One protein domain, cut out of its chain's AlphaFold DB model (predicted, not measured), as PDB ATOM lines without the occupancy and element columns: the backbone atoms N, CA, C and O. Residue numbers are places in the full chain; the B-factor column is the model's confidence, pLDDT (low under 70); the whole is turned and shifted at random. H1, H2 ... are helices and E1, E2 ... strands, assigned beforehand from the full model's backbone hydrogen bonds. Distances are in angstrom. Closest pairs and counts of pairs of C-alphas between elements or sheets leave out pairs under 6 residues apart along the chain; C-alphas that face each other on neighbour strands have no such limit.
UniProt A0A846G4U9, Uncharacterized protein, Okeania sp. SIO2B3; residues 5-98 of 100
ATOM      1  N   ALA A   5     -35.822 -28.865  40.275       96.62
ATOM      2  CA  ALA A   5     -35.796 -28.141  39.000       96.62
ATOM      3  C   ALA A   5     -37.131 -28.192  38.228       96.62
ATOM      4  O   ALA A   5     -37.387 -27.314  37.411       96.62
ATOM      5  N   GLN A   6     -37.973 -29.204  38.472       96.56
ATOM      6  CA  GLN A   6     -39.314 -29.292  37.886       96.56
ATOM      7  C   GLN A   6     -40.322 -28.394  38.626       96.56
ATOM      8  O   GLN A   6     -41.327 -28.003  38.046       96.56
ATOM      9  N   GLN A   7     -40.073 -28.086  39.902       96.06
ATOM     10  CA  GLN A   7     -40.997 -27.346  40.768       96.06
ATOM     11  C   GLN A   7     -40.739 -25.838  40.805       96.06
ATOM     12  O   GLN A   7     -41.549 -25.103  41.373       96.06
ATOM     13  N   LEU A   8     -39.616 -25.378  40.249       96.12
ATOM     14  CA  LEU A   8     -39.312 -23.955  40.160       96.12
ATOM     15  C   LEU A   8     -40.407 -23.230  39.359       96.12
ATOM     16  O   LEU A   8     -40.763 -23.705  38.275       96.12
ATOM     17  N   PRO A   9     -40.905 -22.077  39.836       96.88
ATOM     18  CA  PRO A   9     -41.809 -21.251  39.046       96.88
ATOM     19  C   PRO A   9     -41.086 -20.736  37.797       96.88
ATOM     20  O   PRO A   9     -39.856 -20.706  37.766       96.88
ATOM     21  N   ASP A  10     -41.834 -20.319  36.779       97.62
ATOM     22  CA  ASP A  10     -41.273 -19.668  35.592       97.62
ATOM     23  C   ASP A  10     -40.500 -18.394  35.992       97.62
ATOM     24  O   ASP A  10     -41.056 -17.491  36.629       97.62
ATOM     25  N   LEU A  11     -39.205 -18.341  35.662       97.94
ATOM     26  CA  LEU A  11     -38.336 -17.189  35.908       97.94
ATOM     27  C   LEU A  11     -38.241 -16.271  34.683       97.94
ATOM     28  O   LEU A  11     -37.555 -15.252  34.742       97.94
ATOM     29  N   THR A  12     -38.932 -16.587  33.588       98.06
ATOM     30  CA  THR A  12     -38.941 -15.760  32.383       98.06
ATOM     31  C   THR A  12     -39.368 -14.335  32.717       98.06
ATOM     32  O   THR A  12     -40.366 -14.095  33.402       98.06
ATOM     33  N   GLY A  13     -38.592 -13.359  32.248       97.81
ATOM     34  CA  GLY A  13     -38.883 -11.948  32.491       97.81
ATOM     35  C   GLY A  13     -38.541 -11.454  33.905       97.81
ATOM     36  O   GLY A  13     -38.834 -10.305  34.227       97.81
ATOM     37  N   LYS A  14     -37.945 -12.286  34.769       98.19
ATOM     38  CA  LYS A  14     -37.401 -11.849  36.065       98.19
ATOM     39  C   LYS A  14     -36.043 -11.191  35.868       98.19
ATOM     40  O   LYS A  14     -35.288 -11.558  34.973       98.19
ATOM     41  N   THR A  15     -35.707 -10.259  36.748       97.56
ATOM     42  CA  THR A  15     -34.331  -9.776  36.893       97.56
ATOM     43  C   THR A  15     -33.447 -10.849  37.527       97.56
ATOM     44  O   THR A  15     -33.933 -11.748  38.223       97.56
ATOM     45  N   THR A  16     -32.128 -10.717  37.376       95.50
ATOM     46  CA  THR A  16     -31.160 -11.596  38.052       95.50
ATOM     47  C   THR A  16     -31.389 -11.651  39.564       95.50
ATOM     48  O   THR A  16     -31.437 -12.733  40.136       95.50
ATOM     49  N   SER A  17     -31.609 -10.510  40.225       96.62
ATOM     50  CA  SER A  17     -31.816 -10.464  41.683       96.62
ATOM     51  C   SER A  17     -33.057 -11.247  42.137       96.62
ATOM     52  O   SER A  17     -33.010 -12.015  43.104       96.62
ATOM     53  N   GLU A  18     -34.170 -11.111  41.411       98.06
ATOM     54  CA  GLU A  18     -35.398 -11.855  41.708       98.06
ATOM     55  C   GLU A  18     -35.213 -13.356  41.469       98.06
ATOM     56  O   GLU A  18     -35.621 -14.164  42.304       98.06
ATOM     57  N   ALA A  19     -34.558 -13.734  40.367       97.94
ATOM     58  CA  ALA A  19     -34.266 -15.129  40.059       97.94
ATOM     59  C   ALA A  19     -33.402 -15.774  41.153       97.94
ATOM     60  O   ALA A  19     -33.746 -16.845  41.650       97.94
ATOM     61  N   LEU A  20     -32.337 -15.101  41.600       97.75
ATOM     62  CA  LEU A  20     -31.474 -15.585  42.683       97.75
ATOM     63  C   LEU A  20     -32.230 -15.733  44.009       97.75
ATOM     64  O   LEU A  20     -32.040 -16.719  44.724       97.75
ATOM     65  N   THR A  21     -33.127 -14.793  44.316       98.31
ATOM     66  CA  THR A  21     -33.993 -14.873  45.502       98.31
ATOM     67  C   THR A  21     -34.907 -16.098  45.435       98.31
ATOM     68  O   THR A  21     -35.006 -16.852  46.404       98.31
ATOM     69  N   ILE A  22     -35.540 -16.344  44.284       98.38
ATOM     70  CA  ILE A  22     -36.409 -17.511  44.081       98.38
ATOM     71  C   ILE A  22     -35.607 -18.813  44.180       98.38
ATOM     72  O   ILE A  22     -36.025 -19.727  44.887       98.38
ATOM     73  N   LEU A  23     -34.446 -18.896  43.527       98.44
ATOM     74  CA  LEU A  23     -33.573 -20.071  43.585       98.44
ATOM     75  C   LEU A  23     -33.183 -20.408  45.030       98.44
ATOM     76  O   LEU A  23     -33.335 -21.558  45.448       98.44
ATOM     77  N   SER A  24     -32.770 -19.405  45.805       98.31
ATOM     78  CA  SER A  24     -32.441 -19.564  47.225       98.31
ATOM     79  C   SER A  24     -33.635 -20.080  48.042       98.31
ATOM     80  O   SER A  24     -33.500 -21.045  48.795       98.31
ATOM     81  N   ASN A  25     -34.834 -19.521  47.829       98.19
ATOM     82  CA  ASN A  25     -36.063 -19.962  48.505       98.19
ATOM     83  C   ASN A  25     -36.440 -21.418  48.184       98.19
ATOM     84  O   ASN A  25     -37.049 -22.094  49.009       98.19
ATOM     85  N   TYR A  26     -36.057 -21.911  47.004       97.75
ATOM     86  CA  TYR A  26     -36.231 -23.304  46.584       97.75
ATOM     87  C   TYR A  26     -35.032 -24.197  46.945       97.75
ATOM     88  O   TYR A  26     -34.948 -25.335  46.490       97.75
ATOM     89  N   GLY A  27     -34.102 -23.702  47.767       98.12
ATOM     90  CA  GLY A  27     -32.974 -24.467  48.295       98.12
ATOM     91  C   GLY A  27     -31.810 -24.647  47.320       98.12
ATOM     92  O   GLY A  27     -30.918 -25.457  47.585       98.12
ATOM     93  N   PHE A  28     -31.803 -23.936  46.191       98.56
ATOM     94  CA  PHE A  28     -30.658 -23.928  45.289       98.56
ATOM     95  C   PHE A  28     -29.555 -23.032  45.847       98.56
ATOM     96  O   PHE A  28     -29.797 -21.917  46.303       98.56
ATOM     97  N   GLN A  29     -28.322 -23.516  45.767       98.44
ATOM     98  CA  GLN A  29     -27.141 -22.815  46.253       98.44
ATOM     99  C   GLN A  29     -26.158 -22.605  45.113       98.44
ATOM    100  O   GLN A  29     -25.958 -23.502  44.292       98.44
ATOM    101  N   PHE A  30     -25.521 -21.436  45.078       98.31
ATOM    102  CA  PHE A  30     -24.440 -21.178  44.135       98.31
ATOM    103  C   PHE A  30     -23.324 -22.209  44.323       98.31
ATOM    104  O   PHE A  30     -22.846 -22.435  45.434       98.31
ATOM    105  N   GLN A  31     -22.914 -22.832  43.224       97.75
ATOM    106  CA  GLN A  31     -21.885 -23.860  43.213       97.75
ATOM    107  C   GLN A  31     -20.607 -23.368  42.536       97.75
ATOM    108  O   GLN A  31     -19.510 -23.603  43.037       97.75
ATOM    109  N   THR A  32     -20.726 -22.744  41.364       97.75
ATOM    110  CA  THR A  32     -19.570 -22.298  40.582       97.75
ATOM    111  C   THR A  32     -19.984 -21.314  39.495       97.75
ATOM    112  O   THR A  32     -21.135 -21.305  39.056       97.75
ATOM    113  N   GLN A  33     -19.016 -20.541  39.014       96.94
ATOM    114  CA  GLN A  33     -19.115 -19.756  37.794       96.94
ATOM    115  C   GLN A  33     -17.968 -20.162  36.876       96.94
ATOM    116  O   GLN A  33     -16.823 -20.310  37.309       96.94
ATOM    117  N   THR A  34     -18.264 -20.374  35.600       93.00
ATOM    118  CA  THR A  34     -17.222 -20.736  34.637       93.00
ATOM    119  C   THR A  34     -16.514 -19.516  34.075       93.00
ATOM    120  O   THR A  34     -17.018 -18.400  34.131       93.00
ATOM    121  N   ARG A  35     -15.363 -19.734  33.426       91.19
ATOM    122  CA  ARG A  35     -14.658 -18.677  32.681       91.19
ATOM    123  C   ARG A  35     -15.534 -18.028  31.599       91.19
ATOM    124  O   ARG A  35     -15.328 -16.866  31.278       91.19
ATOM    125  N   GLY A  36     -16.490 -18.777  31.043       89.31
ATOM    126  CA  GLY A  36     -17.471 -18.272  30.078       89.31
ATOM    127  C   GLY A  36     -18.608 -17.467  30.712       89.31
ATOM    128  O   GLY A  36     -19.490 -17.024  29.991       89.31
ATOM    129  N   GLY A  37     -18.608 -17.298  32.036       91.19
ATOM    130  CA  GLY A  37     -19.515 -16.425  32.771       91.19
ATOM    131  C   GLY A  37     -20.817 -17.074  33.230       91.19
ATOM    132  O   GLY A  37     -21.500 -16.465  34.046       91.19
ATOM    133  N   TYR A  38     -21.159 -18.287  32.775       93.81
ATOM    134  CA  TYR A  38     -22.371 -18.937  33.270       93.81
ATOM    135  C   TYR A  38     -22.202 -19.403  34.715       93.81
ATOM    136  O   TYR A  38     -21.177 -19.992  35.085       93.81
ATOM    137  N   GLU A  39     -23.235 -19.153  35.503       97.62
ATOM    138  CA  GLU A  39     -23.340 -19.517  36.906       97.62
ATOM    139  C   GLU A  39     -24.096 -20.837  37.048       97.62
ATOM    140  O   GLU A  39     -24.949 -21.186  36.230       97.62
ATOM    141  N   THR A  40     -23.756 -21.606  38.076       98.19
ATOM    142  CA  THR A  40     -24.361 -22.904  38.370       98.19
ATOM    143  C   THR A  40     -24.891 -22.906  39.790       98.19
ATOM    144  O   THR A  40     -24.138 -22.634  40.725       98.19
ATOM    145  N   PHE A  41     -26.153 -23.290  39.945       98.50
ATOM    146  CA  PHE A  41     -26.834 -23.430  41.222       98.50
ATOM    147  C   PHE A  41     -27.296 -24.874  41.399       98.50
ATOM    148  O   PHE A  41     -27.955 -25.433  40.522       98.50
ATOM    149  N   ALA A  42     -26.946 -25.492  42.523       98.44
ATOM    150  CA  ALA A  42     -27.231 -26.893  42.809       98.44
ATOM    151  C   ALA A  42     -28.198 -27.040  43.982       98.44
ATOM    152  O   ALA A  42     -28.159 -26.264  44.934       98.44
ATOM    153  N   HIS A  43     -29.037 -28.068  43.918       98.44
ATOM    154  CA  HIS A  43     -29.949 -28.461  44.986       98.44
ATOM    155  C   HIS A  43     -29.566 -29.844  45.543       98.44
ATOM    156  O   HIS A  43     -28.943 -30.656  44.850       98.44
ATOM    157  N   VAL A  44     -29.942 -30.130  46.795       97.38
ATOM    158  CA  VAL A  44     -29.558 -31.359  47.523       97.38
ATOM    159  C   VAL A  44     -30.074 -32.647  46.873       97.38
ATOM    160  O   VAL A  44     -29.433 -33.691  46.967       97.38
ATOM    161  N   ASP A  45     -31.203 -32.582  46.164       96.75
ATOM    162  CA  ASP A  45     -31.737 -33.723  45.406       96.75
ATOM    163  C   ASP A  45     -30.875 -34.074  44.178       96.75
ATOM    164  O   ASP A  45     -31.004 -35.164  43.622       96.75
ATOM    165  N   GLY A  46     -29.974 -33.173  43.773       97.19
ATOM    166  CA  GLY A  46     -29.107 -33.286  42.609       97.19
ATOM    167  C   GLY A  46     -29.574 -32.483  41.394       97.19
ATOM    168  O   GLY A  46     -28.911 -32.573  40.357       97.19
ATOM    169  N   SER A  47     -30.675 -31.729  41.473       97.94
ATOM    170  CA  SER A  47     -31.079 -30.762  40.447       97.94
ATOM    171  C   SER A  47     -30.048 -29.646  40.289       97.94
ATOM    172  O   SER A  47     -29.390 -29.247  41.249       97.94
ATOM    173  N   ILE A  48     -29.898 -29.150  39.060       97.81
ATOM    174  CA  ILE A  48     -28.966 -28.070  38.722       97.81
ATOM    175  C   ILE A  48     -29.661 -27.061  37.815       97.81
ATOM    176  O   ILE A  48     -30.289 -27.460  36.830       97.81
ATOM    177  N   ILE A  49     -29.479 -25.781  38.128       98.06
ATOM    178  CA  ILE A  49     -29.850 -24.638  37.297       98.06
ATOM    179  C   ILE A  49     -28.572 -23.968  36.821       98.06
ATOM    180  O   ILE A  49     -27.690 -23.670  37.626       98.06
ATOM    181  N   HIS A  50     -28.471 -23.727  35.521       97.62
ATOM    182  CA  HIS A  50     -27.447 -22.846  34.987       97.62
ATOM    183  C   HIS A  50     -28.075 -21.540  34.522       97.62
ATOM    184  O   HIS A  50     -29.108 -21.584  33.857       97.62
ATOM    185  N   ILE A  51     -27.435 -20.416  34.835       97.19
ATOM    186  CA  ILE A  51     -27.795 -19.095  34.313       97.19
ATOM    187  C   ILE A  51     -26.654 -18.640  33.408       97.19
ATOM    188  O   ILE A  51     -25.514 -18.498  33.854       97.19
ATOM    189  N   MET A  52     -26.938 -18.480  32.120       95.75
ATOM    190  CA  MET A  52     -25.972 -18.013  31.131       95.75
ATOM    191  C   MET A  52     -25.788 -16.491  31.236       95.75
ATOM    192  O   MET A  52     -26.716 -15.799  31.651       95.75
ATOM    193  N   PRO A  53     -24.657 -15.926  30.766       95.44
ATOM    194  CA  PRO A  53     -24.481 -14.472  30.701       95.44
ATOM    195  C   PRO A  53     -25.527 -13.748  29.848       95.44
ATOM    196  O   PRO A  53     -25.716 -12.552  30.013       95.44
ATOM    197  N   SER A  54     -26.182 -14.459  28.925       95.31
ATOM    198  CA  SER A  54     -27.298 -13.965  28.108       95.31
ATOM    199  C   SER A  54     -28.639 -13.935  28.849       95.31
ATOM    200  O   SER A  54     -29.636 -13.528  28.264       95.31
ATOM    201  N   GLY A  55     -28.687 -14.403  30.097       96.00
ATOM    202  CA  GLY A  55     -29.918 -14.584  30.860       96.00
ATOM    203  C   GLY A  55     -30.645 -15.894  30.556       96.00
ATOM    204  O   GLY A  55     -31.618 -16.195  31.241       96.00
ATOM    205  N   GLU A  56     -30.197 -16.690  29.575       97.00
ATOM    206  CA  GLU A  56     -30.766 -18.020  29.315       97.00
ATOM    207  C   GLU A  56     -30.601 -18.915  30.545       97.00
ATOM    208  O   GLU A  56     -29.517 -18.999  31.134       97.00
ATOM    209  N   ILE A  57     -31.668 -19.623  30.900       97.44
ATOM    210  CA  ILE A  57     -31.662 -20.589  31.988       97.44
ATOM    211  C   ILE A  57     -31.699 -22.008  31.422       97.44
ATOM    212  O   ILE A  57     -32.376 -22.307  30.439       97.44
ATOM    213  N   VAL A  58     -30.956 -22.915  32.059       97.19
ATOM    214  CA  VAL A  58     -31.021 -24.352  31.783       97.19
ATOM    215  C   VAL A  58     -31.323 -25.115  33.062       97.19
ATOM    216  O   VAL A  58     -30.500 -25.167  33.977       97.19
ATOM    217  N   ARG A  59     -32.483 -25.776  33.095       97.31
ATOM    218  CA  ARG A  59     -32.931 -26.628  34.200       97.31
ATOM    219  C   ARG A  59     -32.592 -28.093  33.953       97.31
ATOM    220  O   ARG A  59     -32.995 -28.673  32.943       97.31
ATOM    221  N   THR A  60     -31.898 -28.735  34.891       97.00
ATOM    222  CA  THR A  60     -31.618 -30.177  34.835       97.00
ATOM    223  C   THR A  60     -31.975 -30.887  36.136       97.00
ATOM    224  O   THR A  60     -31.830 -30.354  37.237       97.00
ATOM    225  N   VAL A  61     -32.429 -32.129  36.012       95.62
ATOM    226  CA  VAL A  61     -32.761 -32.993  37.157       95.62
ATOM    227  C   VAL A  61     -31.564 -33.854  37.571       95.62
ATOM    228  O   VAL A  61     -30.542 -33.851  36.864       95.62
ATOM    229  N   PRO A  62     -31.655 -34.597  38.692       95.62
ATOM    230  CA  PRO A  62     -30.585 -35.473  39.145       95.62
ATOM    231  C   PRO A  62     -30.131 -36.453  38.064       95.62
ATOM    232  O   PRO A  62     -30.885 -36.856  37.174       95.62
ATOM    233  N   LYS A  63     -28.853 -36.825  38.131       94.69
ATOM    234  CA  LYS A  63     -28.226 -37.682  37.126       94.69
ATOM    235  C   LYS A  63     -28.859 -39.076  37.146       94.69
ATOM    236  O   LYS A  63     -28.793 -39.779  38.149       94.69
ATOM    237  N   ILE A  64     -29.405 -39.499  36.011       93.38
ATOM    238  CA  ILE A  64     -29.974 -40.830  35.814       93.38
ATOM    239  C   ILE A  64     -28.842 -41.770  35.407       93.38
ATOM    240  O   ILE A  64     -28.194 -41.581  34.372       93.38
ATOM    241  N   LYS A  65     -28.589 -42.780  36.241       92.94
ATOM    242  CA  LYS A  65     -27.668 -43.874  35.922       92.94
ATOM    243  C   LYS A  65     -28.399 -44.905  35.069       92.94
ATOM    244  O   LYS A  65     -29.545 -45.242  35.348       92.94
ATOM    245  N   THR A  66     -27.730 -45.411  34.044       89.19
ATOM    246  CA  THR A  66     -28.209 -46.534  33.236       89.19
ATOM    247  C   THR A  66     -27.304 -47.735  33.487       89.19
ATOM    248  O   THR A  66     -26.141 -47.572  33.851       89.19
ATOM    249  N   SER A  67     -27.837 -48.944  33.333       86.69
ATOM    250  CA  SER A  67     -27.085 -50.186  33.555       86.69
ATOM    251  C   SER A  67     -26.001 -50.430  32.498       86.69
ATOM    252  O   SER A  67     -25.026 -51.112  32.787       86.69
ATOM    253  N   GLN A  68     -26.157 -49.879  31.289       83.44
ATOM    254  CA  GLN A  68     -25.275 -50.148  30.142       83.44
ATOM    255  C   GLN A  68     -24.878 -48.891  29.337       83.44
ATOM    256  O   GLN A  68     -24.319 -49.010  28.253       83.44
ATOM    257  N   GLY A  69     -25.161 -47.675  29.821       84.50
ATOM    258  CA  GLY A  69     -24.964 -46.444  29.046       84.50
ATOM    259  C   GLY A  69     -24.315 -45.295  29.815       84.50
ATOM    260  O   GLY A  69     -24.074 -45.360  31.022       84.50
ATOM    261  N   LYS A  70     -24.043 -44.193  29.101       88.81
ATOM    262  CA  LYS A  70     -23.576 -42.960  29.742       88.81
ATOM    263  C   LYS A  70     -24.701 -42.388  30.615       88.81
ATOM    264  O   LYS A  70     -25.836 -42.274  30.149       88.81
ATOM    265  N   PRO A  71     -24.408 -42.007  31.865       91.12
ATOM    266  CA  PRO A  71     -25.394 -41.372  32.721       91.12
ATOM    267  C   PRO A  71     -25.763 -39.994  32.161       91.12
ATOM    268  O   PRO A  71     -24.886 -39.243  31.726       91.12
ATOM    269  N   TYR A  72     -27.045 -39.648  32.208       91.31
ATOM    270  CA  TYR A  72     -27.584 -38.431  31.597       91.31
ATOM    271  C   TYR A  72     -28.482 -37.669  32.574       91.31
ATOM    272  O   TYR A  72     -28.854 -38.182  33.627       91.31
ATOM    273  N   ARG A  73     -28.817 -36.422  32.243       93.56
ATOM    274  CA  ARG A  73     -29.786 -35.603  32.982       93.56
ATOM    275  C   ARG A  73     -30.924 -35.239  32.038       93.56
ATOM    276  O   ARG A  73     -30.663 -34.904  30.885       93.56
ATOM    277  N   ARG A  74     -32.168 -35.313  32.512       94.62
ATOM    278  CA  ARG A  74     -33.311 -34.754  31.774       94.62
ATOM    279  C   ARG A  74     -33.343 -33.241  31.964       94.62
ATOM    280  O   ARG A  74     -32.836 -32.737  32.970       94.62
ATOM    281  N   ARG A  75     -33.949 -32.549  31.003       95.88
ATOM    282  CA  ARG A  75     -34.192 -31.108  31.046       95.88
ATOM    283  C   ARG A  75     -35.674 -30.825  31.121       95.88
ATOM    284  O   ARG A  75     -36.478 -31.637  30.660       95.88
ATOM    285  N   TYR A  76     -35.989 -29.695  31.723       96.31
ATOM    286  CA  TYR A  76     -37.348 -29.228  31.916       96.31
ATOM    287  C   TYR A  76     -37.452 -27.796  31.412       96.31
ATOM    288  O   TYR A  76     -36.485 -27.048  31.539       96.31
ATOM    289  N   ASP A  77     -38.588 -27.470  30.807       95.50
ATOM    290  CA  ASP A  77     -38.917 -26.108  30.397       95.50
ATOM    291  C   ASP A  77     -39.305 -25.244  31.611       95.50
ATOM    292  O   ASP A  77     -39.354 -25.721  32.756       95.50
ATOM    293  N   GLN A  78     -39.597 -23.971  31.363       95.88
ATOM    294  CA  GLN A  78     -39.992 -23.011  32.393       95.88
ATOM    295  C   GLN A  78     -41.290 -23.377  33.135       95.88
ATOM    296  O   GLN A  78     -41.514 -22.927  34.255       95.88
ATOM    297  N   ASN A  79     -42.125 -24.231  32.535       95.62
ATOM    298  CA  ASN A  79     -43.391 -24.697  33.100       95.62
ATOM    299  C   ASN A  79     -43.247 -26.030  33.850       95.62
ATOM    300  O   ASN A  79     -44.236 -26.575  34.342       95.62
ATOM    301  N   GLY A  80     -42.039 -26.596  33.916       94.62
ATOM    302  CA  GLY A  80     -41.817 -27.901  34.530       94.62
ATOM    303  C   GLY A  80     -42.280 -29.076  33.661       94.62
ATOM    304  O   GLY A  80     -42.470 -30.183  34.179       94.62
ATOM    305  N   ASN A  81     -42.404 -28.894  32.344       95.62
ATOM    306  CA  ASN A  81     -42.577 -30.002  31.408       95.62
ATOM    307  C   ASN A  81     -41.218 -30.566  31.002       95.62
ATOM    308  O   ASN A  81     -40.266 -29.833  30.736       95.62
ATOM    309  N   GLN A  82     -41.120 -31.891  30.912       95.00
ATOM    310  CA  GLN A  82     -39.897 -32.528  30.443       95.00
ATOM    311  C   GLN A  82     -39.690 -32.241  28.949       95.00
ATOM    312  O   GLN A  82     -40.527 -32.595  28.121       95.00
ATOM    313  N   ILE A  83     -38.514 -31.728  28.592       94.25
ATOM    314  CA  ILE A  83     -38.095 -31.596  27.196       94.25
ATOM    315  C   ILE A  83     -37.658 -32.975  26.700       94.25
ATOM    316  O   ILE A  83     -36.725 -33.591  27.234       94.25
ATOM    317  N   GLN A  84     -38.352 -33.494  25.687       91.50
ATOM    318  CA  GLN A  84     -37.989 -34.764  25.068       91.50
ATOM    319  C   GLN A  84     -36.662 -34.615  24.319       91.50
ATOM    320  O   GLN A  84     -36.475 -33.698  23.523       91.50
ATOM    321  N   PHE A  85     -35.739 -35.548  24.550       87.31
ATOM    322  CA  PHE A  85     -34.523 -35.610  23.753       87.31
ATOM    323  C   PHE A  85     -34.851 -36.140  22.353       87.31
ATOM    324  O   PHE A  85     -35.220 -37.305  22.199       87.31
ATOM    325  N   ILE A  86     -34.695 -35.284  21.348       88.25
ATOM    326  CA  ILE A  86     -34.836 -35.604  19.930       88.25
ATOM    327  C   ILE A  86     -33.459 -35.377  19.289       88.25
ATOM    328  O   ILE A  86     -32.970 -34.242  19.304       88.25
ATOM    329  N   PRO A  87     -32.795 -36.424  18.762       87.06
ATOM    330  CA  PRO A  87     -31.512 -36.276  18.083       87.06
ATOM    331  C   PRO A  87     -31.578 -35.231  16.959       87.06
ATOM    332  O   PRO A  87     -32.486 -35.262  16.136       87.06
ATOM    333  N   GLY A  88     -30.619 -34.303  16.936       86.44
ATOM    334  CA  GLY A  88     -30.559 -33.215  15.951       86.44
ATOM    335  C   GLY A  88     -31.395 -31.973  16.289       86.44
ATOM    336  O   GLY A  88     -31.201 -30.940  15.658       86.44
ATOM    337  N   ALA A  89     -32.268 -32.024  17.302       87.06
ATOM    338  CA  ALA A  89     -33.008 -30.856  17.778       87.06
ATOM    339  C   ALA A  89     -32.247 -30.099  18.884       87.06
ATOM    340  O   ALA A  89     -31.474 -30.689  19.647       87.06
ATOM    341  N   ASN A  90     -32.515 -28.794  19.027       84.62
ATOM    342  CA  ASN A  90     -31.926 -27.954  20.076       84.62
ATOM    343  C   ASN A  90     -32.581 -28.192  21.451       84.62
ATOM    344  O   ASN A  90     -33.250 -27.333  22.010       84.62
ATOM    345  N   THR A  91     -32.371 -29.378  22.015       84.00
ATOM    346  CA  THR A  91     -32.941 -29.799  23.309       84.00
ATOM    347  C   THR A  91     -32.144 -29.305  24.519       84.00
ATOM    348  O   THR A  91     -32.314 -29.809  25.630       84.00
ATOM    349  N   HIS A  92     -31.203 -28.382  24.308       82.06
ATOM    350  CA  HIS A  92     -30.420 -27.740  25.364       82.06
ATOM    351  C   HIS A  92     -31.063 -26.440  25.848       82.06
ATOM    352  O   HIS A  92     -30.918 -26.119  27.024       82.06
ATOM    353  N   ASN A  93     -31.794 -25.763  24.964       87.56
ATOM    354  CA  ASN A  93     -32.552 -24.565  25.281       87.56
ATOM    355  C   ASN A  93     -33.827 -24.956  26.039       87.56
ATOM    356  O   ASN A  93     -34.569 -25.831  25.585       87.56
ATOM    357  N   THR A  94     -34.055 -24.339  27.201       91.38
ATOM    358  CA  THR A  94     -35.242 -24.619  28.028       91.38
ATOM    359  C   THR A  94     -36.393 -23.635  27.837       91.38
ATOM    360  O   THR A  94     -37.434 -23.795  28.460       91.38
ATOM    361  N   GLY A  95     -36.230 -22.660  26.944       91.12
ATOM    362  CA  GLY A  95     -37.215 -21.623  26.645       91.12
ATOM    363  C   GLY A  95     -37.258 -20.490  27.669       91.12
ATOM    364  O   GLY A  95     -38.071 -19.585  27.524       91.12
ATOM    365  N   GLU A  96     -36.391 -20.526  28.680       95.50
ATOM    366  CA  GLU A  96     -36.423 -19.625  29.826       95.50
ATOM    367  C   GLU A  96     -35.313 -18.568  29.763       95.50
ATOM    368  O   GLU A  96     -34.141 -18.903  29.556       95.50
ATOM    369  N   ILE A  97     -35.675 -17.294  29.952       97.50
ATOM    370  CA  ILE A  97     -34.745 -16.161  29.840       97.50
ATOM    371  C   ILE A  97     -35.041 -15.036  30.844       97.50
ATOM    372  O   ILE A  97     -36.179 -14.584  30.990       97.50
ATOM    373  N   LEU A  98     -33.996 -14.563  31.524       97.12
ATOM    374  CA  LEU A  98     -34.037 -13.409  32.424       97.12
ATOM    375  C   LEU A  98     -33.976 -12.073  31.671       97.12
ATOM    376  O   LEU A  98     -33.497 -11.999  30.540       97.12
TER     377      LEU A  98
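Overview. This is residues 5 to 98 of the 100 residues of an uncharacterized protein of Okeania sp. SIO2B3 (UniProt A0A846G4U9). There is little regular structure: a twisted meander, E1 E2 E3 E4, each strand the antiparallel neighbour of the one before, has helix H1 over one face near E1, and a long loop, residues 61 to 98, reaches out to Gln 68 and folds back to pair with E4. The printed part has 94 residues, 28 in named elements, in chain order H1 E1 E2 E3 E4, class mixed. It is compact, radius of gyration of the C-alphas 13.2 A, spanning 41 by 29 by 27 A.

Arrangement. Start at the hairpin of E1, residues 29 to 33, and E2, residues 39 to 42, where N 31 and O 40 are within hydrogen-bond range at 2.8 A. E2 and E3, residues 48 to 51, form a hairpin, with N 41 and O 49 at 2.8 A. E3 and E4, residues 56 to 60, form another, with N 50 and O 58 at 2.9 A. H1, residues 16 to 25, is on the sheet at a height of 9.1 A; its closest C-alphas to E1 are Leu 23 and Gln 29, 7.5 A. In H1 every O i to N i+4 pair is within hydrogen-bond range.

Along the chain. Find C-alpha 16 at (-31.160, -11.596, 38.052); H1 runs 14.3 A from there. E4 runs 13.4 A, ending at C-alpha 60, (-31.618, -30.177, 34.835).

Size, cuts and confidence. The farthest C-alphas, Thr 15 and Gln 68, are 41.9 A apart. The printed part has no cut, and no printed residue is under 70 in pLDDT.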